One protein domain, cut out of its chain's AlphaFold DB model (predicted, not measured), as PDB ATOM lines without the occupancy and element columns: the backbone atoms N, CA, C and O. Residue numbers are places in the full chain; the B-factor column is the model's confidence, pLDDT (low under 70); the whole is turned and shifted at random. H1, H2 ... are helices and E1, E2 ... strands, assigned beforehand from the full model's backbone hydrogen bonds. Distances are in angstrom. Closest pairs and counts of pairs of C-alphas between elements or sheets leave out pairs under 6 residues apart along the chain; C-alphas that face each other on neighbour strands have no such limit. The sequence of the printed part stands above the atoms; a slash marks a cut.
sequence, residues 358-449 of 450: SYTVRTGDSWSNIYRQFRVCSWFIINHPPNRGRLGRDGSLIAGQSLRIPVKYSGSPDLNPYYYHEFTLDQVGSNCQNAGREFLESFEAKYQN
ATOM      1  N   SER A 358     269.678 249.798 278.873       97.25
ATOM      2  CA  SER A 358     270.704 250.822 279.105       97.25
ATOM      3  C   SER A 358     271.851 250.700 278.103       97.25
ATOM      4  O   SER A 358     272.434 249.626 277.964       97.25
ATOM      5  N   TYR A 359     272.228 251.807 277.473       97.81
ATOM      6  CA  TYR A 359     273.322 251.875 276.509       97.81
ATOM      7  C   TYR A 359     274.240 253.058 276.810       97.81
ATOM      8  O   TYR A 359     273.764 254.170 277.013       97.81
ATOM      9  N   THR A 360     275.553 252.844 276.819       98.06
ATOM     10  CA  THR A 360     276.539 253.914 277.026       98.06
ATOM     11  C   THR A 360     277.155 254.300 275.689       98.06
ATOM     12  O   THR A 360     277.772 253.461 275.035       98.06
ATOM     13  N   VAL A 361     277.002 255.568 275.302       96.81
ATOM     14  CA  VAL A 361     277.499 256.106 274.029       96.81
ATOM     15  C   VAL A 361     279.027 256.057 274.007       96.81
ATOM     16  O   VAL A 361     279.685 256.643 274.871       96.81
ATOM     17  N   ARG A 362     279.609 255.390 273.013       96.31
ATOM     18  CA  ARG A 362     281.055 255.299 272.794       96.31
ATOM     19  C   ARG A 362     281.541 256.453 271.917       96.31
ATOM     20  O   ARG A 362     280.790 257.069 271.159       96.31
ATOM     21  N   THR A 363     282.832 256.753 272.003       94.69
ATOM     22  CA  THR A 363     283.465 257.740 271.123       94.69
ATOM     23  C   THR A 363     283.370 257.276 269.669       94.69
ATOM     24  O   THR A 363     283.819 256.181 269.342       94.69
ATOM     25  N   GLY A 364     282.798 258.112 268.798       91.69
ATOM     26  CA  GLY A 364     282.586 257.792 267.381       91.69
ATOM     27  C   GLY A 364     281.247 257.118 267.068       91.69
ATOM     28  O   GLY A 364     280.982 256.826 265.901       91.69
ATOM     29  N   ASP A 365     280.384 256.900 268.067       95.88
ATOM     30  CA  ASP A 365     279.038 256.407 267.798       95.88
ATOM     31  C   ASP A 365     278.208 257.409 266.999       95.88
ATOM     32  O   ASP A 365     278.258 258.626 267.188       95.88
ATOM     33  N   SER A 366     277.401 256.850 266.105       96.38
ATOM     34  CA  SER A 366     276.407 257.566 265.319       96.38
ATOM     35  C   SER A 366     275.033 256.940 265.540       96.38
ATOM     36  O   SER A 366     274.919 255.772 265.920       96.38
ATOM     37  N   TRP A 367     273.971 257.685 265.233       94.88
ATOM     38  CA  TRP A 367     272.608 257.152 265.263       94.88
ATOM     39  C   TRP A 367     272.446 255.900 264.392       94.88
ATOM     40  O   TRP A 367     271.723 254.985 264.773       94.88
ATOM     41  N   SER A 368     273.178 255.815 263.279       93.12
ATOM     42  CA  SER A 368     273.205 254.635 262.413       93.12
ATOM     43  C   SER A 368     273.780 253.400 263.112       93.12
ATOM     44  O   SER A 368     273.278 252.298 262.895       93.12
ATOM     45  N   ASN A 369     274.797 253.560 263.966       95.31
ATOM     46  CA  ASN A 369     275.377 252.448 264.731       95.31
ATOM     47  C   ASN A 369     274.383 251.937 265.779       95.31
ATOM     48  O   ASN A 369     274.105 250.740 265.830       95.31
ATOM     49  N   ILE A 370     273.783 252.854 266.546       95.69
ATOM     50  CA  ILE A 370     272.770 252.524 267.562       95.69
ATOM     51  C   ILE A 370     271.549 251.865 266.900       95.69
ATOM     52  O   ILE A 370     271.035 250.864 267.398       95.69
ATOM     53  N   TYR A 371     271.121 252.358 265.731       95.50
ATOM     54  CA  TYR A 371     270.033 251.751 264.964       95.50
ATOM     55  C   TYR A 371     270.368 250.328 264.499       95.50
ATOM     56  O   TYR A 371     269.521 249.446 264.598       95.50
ATOM     57  N   ARG A 372     271.588 250.063 264.011       94.81
ATOM     58  CA  ARG A 372     271.984 248.702 263.600       94.81
ATOM     59  C   ARG A 372     271.904 247.705 264.754       94.81
ATOM     60  O   ARG A 372     271.513 246.568 264.517       94.81
ATOM     61  N   GLN A 373     272.247 248.143 265.965       96.81
ATOM     62  CA  GLN A 373     272.251 247.297 267.155       96.81
ATOM     63  C   GLN A 373     270.844 247.058 267.715       96.81
ATOM     64  O   GLN A 373     270.485 245.920 267.991       96.81
ATOM     65  N   PHE A 374     270.040 248.112 267.877       97.44
ATOM     66  CA  PHE A 374     268.756 248.007 268.583       97.44
ATOM     67  C   PHE A 374     267.534 248.040 267.667       97.44
ATOM     68  O   PHE A 374     266.424 247.799 268.130       97.44
ATOM     69  N   ARG A 375     267.706 248.378 266.384       97.25
ATOM     70  CA  ARG A 375     266.622 248.607 265.410       97.25
ATOM     71  C   ARG A 375     265.551 249.587 265.906       97.25
ATOM     72  O   ARG A 375     264.402 249.507 265.487       97.25
ATOM     73  N   VAL A 376     265.932 250.527 266.774       97.50
ATOM     74  CA  VAL A 376     265.070 251.609 267.268       97.50
ATOM     75  C   VAL A 376     265.452 252.898 266.551       97.50
ATOM     76  O   VAL A 376     266.608 253.321 266.581       97.50
ATOM     77  N   CYS A 377     264.478 253.524 265.900       96.56
ATOM     78  CA  CYS A 377     264.655 254.811 265.239       96.56
ATOM     79  C   CYS A 377     265.118 255.904 266.234       96.56
ATOM     80  O   CYS A 377     264.614 255.997 267.356       96.56
ATOM     81  N   SER A 378     266.058 256.761 265.813       96.06
ATOM     82  CA  SER A 378     266.659 257.803 266.663       96.06
ATOM     83  C   SER A 378     265.629 258.764 267.256       96.06
ATOM     84  O   SER A 378     265.784 259.181 268.401       96.06
ATOM     85  N   TRP A 379     264.545 259.062 266.533       96.69
ATOM     86  CA  TRP A 379     263.471 259.926 267.022       96.69
ATOM     87  C   TRP A 379     262.865 259.412 268.336       96.69
ATOM     88  O   TRP A 379     262.673 260.204 269.262       96.69
ATOM     89  N   PHE A 380     262.630 258.099 268.461       96.75
ATOM     90  CA  PHE A 380     262.091 257.508 269.691       96.75
ATOM     91  C   PHE A 380     263.080 257.613 270.849       96.75
ATOM     92  O   PHE A 380     262.671 257.894 271.967       96.75
ATOM     93  N   ILE A 381     264.380 257.449 270.588       97.06
ATOM     94  CA  ILE A 381     265.430 257.552 271.611       97.06
ATOM     95  C   ILE A 381     265.571 259.003 272.089       97.06
ATOM     96  O   ILE A 381     265.653 259.246 273.294       97.06
ATOM     97  N   ILE A 382     265.567 259.966 271.161       96.06
ATOM     98  CA  ILE A 382     265.710 261.400 271.451       96.06
ATOM     99  C   ILE A 382     264.531 261.914 272.283       96.06
ATOM    100  O   ILE A 382     264.728 262.657 273.244       96.06
ATOM    101  N   ASN A 383     263.309 261.504 271.935       95.50
ATOM    102  CA  ASN A 383     262.093 261.968 272.603       95.50
ATOM    103  C   ASN A 383     261.711 261.136 273.838       95.50
ATOM    104  O   ASN A 383     260.740 261.472 274.522       95.50
ATOM    105  N   HIS A 384     262.477 260.090 274.159       96.31
ATOM    106  CA  HIS A 384     262.216 259.238 275.314       96.31
ATOM    107  C   HIS A 384     262.420 260.017 276.624       96.31
ATOM    108  O   HIS A 384     263.514 260.552 276.842       96.31
ATOM    109  N   PRO A 385     261.426 260.095 277.535       95.75
ATOM    110  CA  PRO A 385     261.534 260.906 278.749       95.75
ATOM    111  C   PRO A 385     262.794 260.654 279.603       95.75
ATOM    112  O   PRO A 385     263.391 261.641 280.041       95.75
ATOM    113  N   PRO A 386     263.269 259.403 279.790       96.81
ATOM    114  CA  PRO A 386     264.507 259.119 280.523       96.81
ATOM    115  C   PRO A 386     265.793 259.705 279.913       96.81
ATOM    116  O   PRO A 386     266.795 259.823 280.619       96.81
ATOM    117  N   ASN A 387     265.785 260.080 278.628       96.88
ATOM    118  CA  ASN A 387     266.956 260.620 277.922       96.88
ATOM    119  C   ASN A 387     267.006 262.152 277.898       96.88
ATOM    120  O   ASN A 387     267.971 262.732 277.393       96.88
ATOM    121  N   ARG A 388     265.996 262.836 278.453       93.00
ATOM    122  CA  ARG A 388     265.959 264.303 278.487       93.00
ATOM    123  C   ARG A 388     267.195 264.862 279.196       93.00
ATOM    124  O   ARG A 388     267.514 264.474 280.315       93.00
ATOM    125  N   GLY A 389     267.890 265.780 278.524       93.31
ATOM    126  CA  GLY A 389     269.111 266.413 279.034       93.31
ATOM    127  C   GLY A 389     270.382 265.557 278.950       93.31
ATOM    128  O   GLY A 389     271.439 266.035 279.349       93.31
ATOM    129  N   ARG A 390     270.308 264.324 278.425       93.69
ATOM    130  CA  ARG A 390     271.478 263.442 278.219       93.69
ATOM    131  C   ARG A 390     272.066 263.515 276.805       93.69
ATOM    132  O   ARG A 390     273.072 262.874 276.520       93.69
ATOM    133  N   LEU A 391     271.427 264.284 275.927       95.31
ATOM    134  CA  LEU A 391     271.809 264.505 274.532       95.31
ATOM    135  C   LEU A 391     272.224 265.965 274.325       95.31
ATOM    136  O   LEU A 391     271.878 266.839 275.127       95.31
ATOM    137  N   GLY A 392     272.952 266.236 273.240       92.31
ATOM    138  CA  GLY A 392     273.281 267.595 272.820       92.31
ATOM    139  C   GLY A 392     272.030 268.430 272.523       92.31
ATOM    140  O   GLY A 392     270.930 267.902 272.358       92.31
ATOM    141  N   ARG A 393     272.182 269.759 272.440       89.69
ATOM    142  CA  ARG A 393     271.058 270.691 272.185       89.69
ATOM    143  C   ARG A 393     270.319 270.412 270.872       89.69
ATOM    144  O   ARG A 393     269.146 270.737 270.750       89.69
ATOM    145  N   ASP A 394     271.020 269.835 269.913       88.62
ATOM    146  CA  ASP A 394     270.567 269.430 268.586       88.62
ATOM    147  C   ASP A 394     270.152 267.947 268.514       88.62
ATOM    148  O   ASP A 394     269.873 267.436 267.434       88.62
ATOM    149  N   GLY A 395     270.132 267.237 269.647       90.69
ATOM    150  CA  GLY A 395     269.930 265.789 269.675       90.69
ATOM    151  C   GLY A 395     271.168 264.993 269.251       90.69
ATOM    152  O   GLY A 395     271.043 263.821 268.902       90.69
ATOM    153  N   SER A 396     272.361 265.596 269.259       93.69
ATOM    154  CA  SER A 396     273.614 264.867 269.036       93.69
ATOM    155  C   SER A 396     273.965 263.938 270.206       93.69
ATOM    156  O   SER A 396     273.580 264.154 271.361       93.69
ATOM    157  N   LEU A 397     274.704 262.875 269.892       95.75
ATOM    158  CA  LEU A 397     275.215 261.914 270.864       95.75
ATOM    159  C   LEU A 397     276.409 262.508 271.623       95.75
ATOM    160  O   LEU A 397     277.321 263.065 271.014       95.75
ATOM    161  N   ILE A 398     276.427 262.357 272.948       96.31
ATOM    162  CA  ILE A 398     277.537 262.785 273.810       96.31
ATOM    163  C   ILE A 398     278.255 261.529 274.311       96.31
ATOM    164  O   ILE A 398     277.664 260.724 275.028       96.31
ATOM    165  N   ALA A 399     279.527 261.357 273.943       96.62
ATOM    166  CA  ALA A 399     280.322 260.206 274.370       96.62
ATOM    167  C   ALA A 399     280.382 260.094 275.908       96.62
ATOM    168  O   ALA A 399     280.518 261.092 276.616       96.62
ATOM    169  N   GLY A 400     280.261 258.870 276.420       95.56
ATOM    170  CA  GLY A 400     280.218 258.547 277.847       95.56
ATOM    171  C   GLY A 400     278.845 258.708 278.511       95.56
ATOM    172  O   GLY A 400     278.676 258.259 279.643       95.56
ATOM    173  N   GLN A 401     277.848 259.301 277.839       97.38
ATOM    174  CA  GLN A 401     276.492 259.397 278.390       97.38
ATOM    175  C   GLN A 401     275.751 258.060 278.298       97.38
ATOM    176  O   GLN A 401     275.843 257.342 277.302       97.38
ATOM    177  N   SER A 402     274.976 257.745 279.338       97.50
ATOM    178  CA  SER A 402     274.106 256.566 279.366       97.50
ATOM    179  C   SER A 402     272.699 256.932 278.893       97.50
ATOM    180  O   SER A 402     272.037 257.779 279.494       97.50
ATOM    181  N   LEU A 403     272.233 256.286 277.831       97.62
ATOM    182  CA  LEU A 403     270.895 256.408 277.264       97.62
ATOM    183  C   LEU A 403     270.045 255.184 277.628       97.62
ATOM    184  O   LEU A 403     270.548 254.072 277.785       97.62
ATOM    185  N   ARG A 404     268.734 255.388 277.738       98.06
ATOM    186  CA  ARG A 404     267.719 254.333 277.789       98.06
ATOM    187  C   ARG A 404     267.152 254.136 276.391       98.06
ATOM    188  O   ARG A 404     266.617 255.076 275.806       98.06
ATOM    189  N   ILE A 405     267.297 252.935 275.850       97.94
ATOM    190  CA  ILE A 405     266.811 252.560 274.527       97.94
ATOM    191  C   ILE A 405     265.427 251.916 274.688       97.94
ATOM    192  O   ILE A 405     265.347 250.834 275.275       97.94
ATOM    193  N   PRO A 406     264.347 252.541 274.183       97.19
ATOM    194  CA  PRO A 406     262.996 252.006 274.307       97.19
ATOM    195  C   PRO A 406     262.766 250.875 273.301       97.19
ATOM    196  O   PRO A 406     262.230 251.083 272.212       97.19
ATOM    197  N   VAL A 407     263.190 249.661 273.658       96.94
ATOM    198  CA  VAL A 407     263.124 248.477 272.781       96.94
ATOM    199  C   VAL A 407     261.698 248.041 272.445       96.94
ATOM    200  O   VAL A 407     261.502 247.391 271.424       96.94
ATOM    201  N   LYS A 408     260.684 248.503 273.188       94.88
ATOM    202  CA  LYS A 408     259.267 248.384 272.790       94.88
ATOM    203  C   LYS A 408     258.942 249.001 271.421       94.88
ATOM    204  O   LYS A 408     257.921 248.666 270.834       94.88
ATOM    205  N   TYR A 409     259.807 249.883 270.914       96.31
ATOM    206  CA  TYR A 409     259.720 250.485 269.580       96.31
ATOM    207  C   TYR A 409     260.788 249.931 268.616       96.31
ATOM    208  O   TYR A 409     261.158 250.585 267.639       96.31
ATOM    209  N   SER A 410     261.357 248.758 268.916       97.31
ATOM    210  CA  SER A 410     262.342 248.092 268.062       97.31
ATOM    211  C   SER A 410     261.659 247.386 266.899       97.31
ATOM    212  O   SER A 410     260.659 246.699 267.097       97.31
ATOM    213  N   GLY A 411     262.242 247.508 265.705       95.81
ATOM    214  CA  GLY A 411     261.910 246.687 264.540       95.81
ATOM    215  C   GLY A 411     262.609 245.320 264.519       95.81
ATOM    216  O   GLY A 411     262.547 244.638 263.498       95.81
ATOM    217  N   SER A 412     263.311 244.930 265.592       96.19
ATOM    218  CA  SER A 412     263.943 243.612 265.719       96.19
ATOM    219  C   SER A 412     262.992 242.609 266.385       96.19
ATOM    220  O   SER A 412     262.521 242.899 267.489       96.19
ATOM    221  N   PRO A 413     262.750 241.426 265.790       94.62
ATOM    222  CA  PRO A 413     261.932 240.389 266.418       94.62
ATOM    223  C   PRO A 413     262.550 239.867 267.724       94.62
ATOM    224  O   PRO A 413     261.814 239.518 268.638       94.62
ATOM    225  N   ASP A 414     263.877 239.903 267.870       94.75
ATOM    226  CA  ASP A 414     264.551 239.426 269.089       94.75
ATOM    227  C   ASP A 414     264.316 240.351 270.295       94.75
ATOM    228  O   ASP A 414     264.291 239.910 271.440       94.75
ATOM    229  N   LEU A 415     264.153 241.655 270.040       94.38
ATOM    230  CA  LEU A 415     263.983 242.680 271.079       94.38
ATOM    231  C   LEU A 415     262.511 243.062 271.296       94.38
ATOM    232  O   LEU A 415     262.158 243.574 272.357       94.38
ATOM    233  N   ASN A 416     261.667 242.846 270.286       94.62
ATOM    234  CA  ASN A 416     260.246 243.174 270.293       94.62
ATOM    235  C   ASN A 416     259.433 242.098 269.545       94.62
ATOM    236  O   ASN A 416     258.882 242.367 268.475       94.62
ATOM    237  N   PRO A 417     259.335 240.873 270.087       91.50
ATOM    238  CA  PRO A 417     258.798 239.720 269.358       91.50
ATOM    239  C   PRO A 417     257.356 239.898 268.877       91.50
ATOM    240  O   PRO A 417     256.962 239.317 267.869       91.50
ATOM    241  N   TYR A 418     256.571 240.737 269.553       91.00
ATOM    242  CA  TYR A 418     255.148 240.892 269.269       91.00
ATOM    243  C   TYR A 418     254.824 242.083 268.368       91.00
ATOM    244  O   TYR A 418     253.927 241.977 267.533       91.00
ATOM    245  N   TYR A 419     255.554 243.197 268.484       93.56
ATOM    246  CA  TYR A 419     255.200 244.448 267.800       93.56
ATOM    247  C   TYR A 419     256.253 244.936 266.798       93.56
ATOM    248  O   TYR A 419     256.078 246.008 266.222       93.56
ATOM    249  N   TYR A 420     257.326 244.174 266.541       95.06
ATOM    250  CA  TYR A 420     258.421 244.621 265.667       95.06
ATOM    251  C   TYR A 420     257.973 245.067 264.269       95.06
ATOM    252  O   TYR A 420     258.557 245.987 263.698       95.06
ATOM    253  N   HIS A 421     256.928 244.443 263.718       95.00
ATOM    254  CA  HIS A 421     256.420 244.717 262.374       95.00
ATOM    255  C   HIS A 421     255.927 246.165 262.204       95.00
ATOM    256  O   HIS A 421     256.088 246.738 261.125       95.00
ATOM    257  N   GLU A 422     255.416 246.780 263.277       95.44
ATOM    258  CA  GLU A 422     254.971 248.180 263.293       95.44
ATOM    259  C   GLU A 422     256.162 249.156 263.234       95.44
ATOM    260  O   GLU A 422     256.020 250.282 262.778       95.44
ATOM    261  N   PHE A 423     257.365 248.733 263.639       96.00
ATOM    262  CA  PHE A 423     258.555 249.593 263.731       96.00
ATOM    263  C   PHE A 423     259.623 249.274 262.675       96.00
ATOM    264  O   PHE A 423     260.785 249.673 262.797       96.00
ATOM    265  N   THR A 424     259.243 248.557 261.616       94.12
ATOM    266  CA  THR A 424     260.123 248.280 260.473       94.12
ATOM    267  C   THR A 424     260.413 249.548 259.669       94.12
ATOM    268  O   THR A 424     259.667 250.527 259.724       94.12
ATOM    269  N   LEU A 425     261.504 249.539 258.893       90.38
ATOM    270  CA  LEU A 425     261.909 250.677 258.053       90.38
ATOM    271  C   LEU A 425     260.812 251.130 257.084       90.38
ATOM    272  O   LEU A 425     260.762 252.312 256.756       90.38
ATOM    273  N   ASP A 426     259.936 250.220 256.665       91.44
ATOM    274  CA  ASP A 426     258.818 250.533 255.777       91.44
ATOM    275  C   ASP A 426     257.753 251.385 256.482       91.44
ATOM    276  O   ASP A 426     257.182 252.289 255.874       91.44
ATOM    277  N   GLN A 427     257.539 251.153 257.781       93.94
ATOM    278  CA  GLN A 427     256.579 251.901 258.593       93.94
ATOM    279  C   GLN A 427     257.160 253.238 259.060       93.94
ATOM    280  O   GLN A 427     256.597 254.297 258.781       93.94
ATOM    281  N   VAL A 428     258.326 253.220 259.719       92.25
ATOM    282  CA  VAL A 428     258.916 254.431 260.331       92.25
ATOM    283  C   VAL A 428     259.725 255.285 259.343       92.25
ATOM    284  O   VAL A 428     259.990 256.465 259.597       92.25
ATOM    285  N   GLY A 429     260.091 254.712 258.196       89.75
ATOM    286  CA  GLY A 429     260.946 255.316 257.180       89.75
ATOM    287  C   GLY A 429     262.441 255.235 257.509       89.75
ATOM    288  O   GLY A 429     262.854 255.249 258.668       89.75
ATOM    289  N   SER A 430     263.275 255.222 256.466       83.19
ATOM    290  CA  SER A 430     264.739 255.075 256.570       83.19
ATOM    291  C   SER A 430     265.437 256.157 257.394       83.19
ATOM    292  O   SER A 430     266.480 255.897 257.986       83.19
ATOM    293  N   ASN A 431     264.832 257.341 257.478       84.00
ATOM    294  CA  ASN A 431     265.319 258.479 258.254       84.00
ATOM    295  C   ASN A 431     264.344 258.887 259.364       84.00
ATOM    296  O   ASN A 431     264.273 260.069 259.695       84.00
ATOM    297  N   CYS A 432     263.554 257.951 259.906       90.25
ATOM    298  CA  CYS A 432     262.554 258.258 260.935       90.25
ATOM    299  C   CYS A 432     261.484 259.270 260.489       90.25
ATOM    300  O   CYS A 432     260.886 259.947 261.316       90.25
ATOM    301  N   GLN A 433     261.249 259.411 259.184       87.19
ATOM    302  CA  GLN A 433     260.382 260.455 258.627       87.19
ATOM    303  C   GLN A 433     258.904 260.290 259.005       87.19
ATOM    304  O   GLN A 433     258.182 261.279 259.074       87.19
ATOM    305  N   ASN A 434     258.485 259.055 259.282       90.25
ATOM    306  CA  ASN A 434     257.144 258.741 259.766       90.25
ATOM    307  C   ASN A 434     257.136 258.508 261.286       90.25
ATOM    308  O   ASN A 434     256.077 258.299 261.871       90.25
ATOM    309  N   ALA A 435     258.304 258.531 261.938       88.94
ATOM    310  CA  ALA A 435     258.387 258.447 263.386       88.94
ATOM    311  C   ALA A 435     257.995 259.804 263.975       88.94
ATOM    312  O   ALA A 435     258.651 260.823 263.760       88.94
ATOM    313  N   GLY A 436     256.890 259.819 264.708       92.19
ATOM    314  CA  GLY A 436     256.326 261.040 265.250       92.19
ATOM    315  C   GLY A 436     255.332 260.761 266.361       92.19
ATOM    316  O   GLY A 436     255.021 259.614 266.686       92.19
ATOM    317  N   ARG A 437     254.814 261.843 266.939       89.56
ATOM    318  CA  ARG A 437     253.822 261.765 268.010       89.56
ATOM    319  C   ARG A 437     252.520 261.117 267.536       89.56
ATOM    320  O   ARG A 437     252.012 260.254 268.231       89.56
ATOM    321  N   GLU A 438     252.053 261.457 266.336       91.44
ATOM    322  CA  GLU A 438     250.847 260.866 265.735       91.44
ATOM    323  C   GLU A 438     250.993 259.351 265.533       91.44
ATOM    324  O   GLU A 438     250.092 258.584 265.865       91.44
ATOM    325  N   PHE A 439     252.161 258.910 265.056       93.19
ATOM    326  CA  PHE A 439     252.482 257.492 264.920       93.19
ATOM    327  C   PHE A 439     252.420 256.774 266.277       93.19
ATOM    328  O   PHE A 439     251.725 255.765 266.397       93.19
ATOM    329  N   LEU A 440     253.077 257.318 267.312       91.88
ATOM    330  CA  LEU A 440     253.030 256.750 268.666       91.88
ATOM    331  C   LEU A 440     251.612 256.709 269.229       91.88
ATOM    332  O   LEU A 440     251.201 255.670 269.730       91.88
ATOM    333  N   GLU A 441     250.859 257.801 269.117       91.50
ATOM    334  CA  GLU A 441     249.484 257.876 269.616       91.50
ATOM    335  C   GLU A 441     248.592 256.842 268.915       91.50
ATOM    336  O   GLU A 441     247.807 256.168 269.580       91.50
ATOM    337  N   SER A 442     248.757 256.634 267.602       92.19
ATOM    338  CA  SER A 442     248.025 255.589 266.875       92.19
ATOM    339  C   SER A 442     248.383 254.175 267.341       92.19
ATOM    340  O   SER A 442     247.501 253.328 267.491       92.19
ATOM    341  N   PHE A 443     249.664 253.924 267.618       92.81
ATOM    342  CA  PHE A 443     250.149 252.636 268.100       92.81
ATOM    343  C   PHE A 443     249.659 252.352 269.528       92.81
ATOM    344  O   PHE A 443     249.152 251.268 269.814       92.81
ATOM    345  N   GLU A 444     249.754 253.335 270.423       89.06
ATOM    346  CA  GLU A 444     249.295 253.223 271.810       89.06
ATOM    347  C   GLU A 444     247.768 253.088 271.882       89.06
ATOM    348  O   GLU A 444     247.265 252.248 272.627       89.06
ATOM    349  N   ALA A 445     247.020 253.806 271.040       89.25
ATOM    350  CA  ALA A 445     245.573 253.626 270.927       89.25
ATOM    351  C   ALA A 445     245.192 252.220 270.438       89.25
ATOM    352  O   ALA A 445     244.208 251.658 270.908       89.25
ATOM    353  N   LYS A 446     245.972 251.644 269.517       89.25
ATOM    354  CA  LYS A 446     245.712 250.316 268.948       89.25
ATOM    355  C   LYS A 446     246.033 249.173 269.915       89.25
ATOM    356  O   LYS A 446     245.370 248.142 269.849       89.25
ATOM    357  N   TYR A 447     247.039 249.332 270.780       85.25
ATOM    358  CA  TYR A 447     247.602 248.208 271.542       85.25
ATOM    359  C   TYR A 447     247.713 248.406 273.062       85.25
ATOM    360  O   TYR A 447     247.872 247.413 273.768       85.25
ATOM    361  N   GLN A 448     247.649 249.636 273.585       73.12
ATOM    362  CA  GLN A 448     247.790 249.914 275.026       73.12
ATOM    363  C   GLN A 448     246.473 250.280 275.726       73.12
ATOM    364  O   GLN A 448     246.421 250.214 276.951       73.12
ATOM    365  N   ASN A 449     245.413 250.597 274.977       62.31
ATOM    366  CA  ASN A 449     244.063 250.828 275.507       62.31
ATOM    367  C   ASN A 449     243.061 249.785 274.962       62.31
ATOM    368  O   ASN A 449     242.249 250.140 274.106       62.31
TER     369      ASN A 449
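What this domain is: This is residues 358 to 449 of the 450 residues of an uncharacterized protein of Bacteroidia bacterium (UniProt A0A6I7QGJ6). A short ribbon of two strands, E1 and E2, lies toward one end of a loop-rich body with H1 at the same end, while the small helix H2 lies near the middle and the longest helix, H5, makes the other end. Two long loops link these parts: residues 384 to 401 swing out from H2 and return to E2, and residues 406 to 419 lead from E2 to the short helices H3 and H4, which lie toward the H5 end. The printed part has 92 residues with five named helices and two named strands, in the order E1, H1, H2, E2, H3, H4, H5; the sheet has the order E1 - E2 and is antiparallel. Under half of the residues are in named elements, 40 of the 92, and with 33 of these in helices and 7 in strands the class is mostly helix. The whole is compact, with a radius of gyration of the C-alphas of 12.9 A, and its outline is elongated, spanning 37 by 23 by 22 A.

Where its parts are: The sheet consists of E1, residues 358 to 360, and E2, residues 402 to 405, which is 9.6 A long from first to last C-alpha. E1 begins with C-alpha 358 at (270.704, 250.822, 279.105) and is 6.9 A long. H1 is residues 367 to 374, 10.5 A long, and H2 is residues 378 to 383, 8.6 A long, with C-alpha 378 at (266.659, 257.803, 266.663). H3, residues 420 to 423, and H4, residues 425 to 428, are each 5.3 A long. H5, residues 437 to 447, is 15.3 A long and ends with C-alpha 447 at (247.602, 248.208, 271.542).

How they stand to each other: E1 and E2 are antiparallel neighbours, with 137 degrees between their N-to-C directions. The C-alphas of Thr 360 and Ser 402 face each other at 4.3 A, and those of Ser 358 and Arg 404 at 4.8 A. Across this pair, N 359 and O 403 are 2.8 A apart and N 403 and O 359 are 2.7 A apart, both within hydrogen-bond range. H2 and E2 have 3 pairs of C-alphas within 8 A, the closest being those of Ile 381 and Ile 405, 5.9 A apart. H1 and E2 have 1 such pair, the C-alphas of Phe 374 and Ile 405, 7.7 A apart. H1 and H2 are close but not clearly touching, their closest C-alphas being those of Trp 367 and Ser 378 at 6.1 A. The lines of H1 and H2 are about perpendicular, at 88 degrees. H3 and H4 are close but not clearly touching, their closest C-alphas being those of Glu 422 and Val 428 at 8.0 A. H5 is apart from H1, H2, E1 and E2; it is only just apart from H3, at 8.1 A, and only just apart from H4, at 8.5 A. In H1, H2 and H5 every O i to N i+4 pair is within hydrogen-bond range; H3 and H4, with 4 residues each, are too short for such a pair, and the one O i to N i+3 pair is within range in H3 but not in H4.

The domain as a whole: The two C-alphas farthest apart are those of Thr 363 and Asn 449, at 40.2 A. The printed part has no cut. The links from H2 to E2, with 18 residues, and from E2 to H3, with 14 residues, are long; the links from H1 to H2 and from H3 to H4 are tight, and those from E1 to H1 and from H4 to H5 are short. The mean pLDDT of the printed part is 93.4, and one residue of this model, Asn 449, is under 70 among those printed.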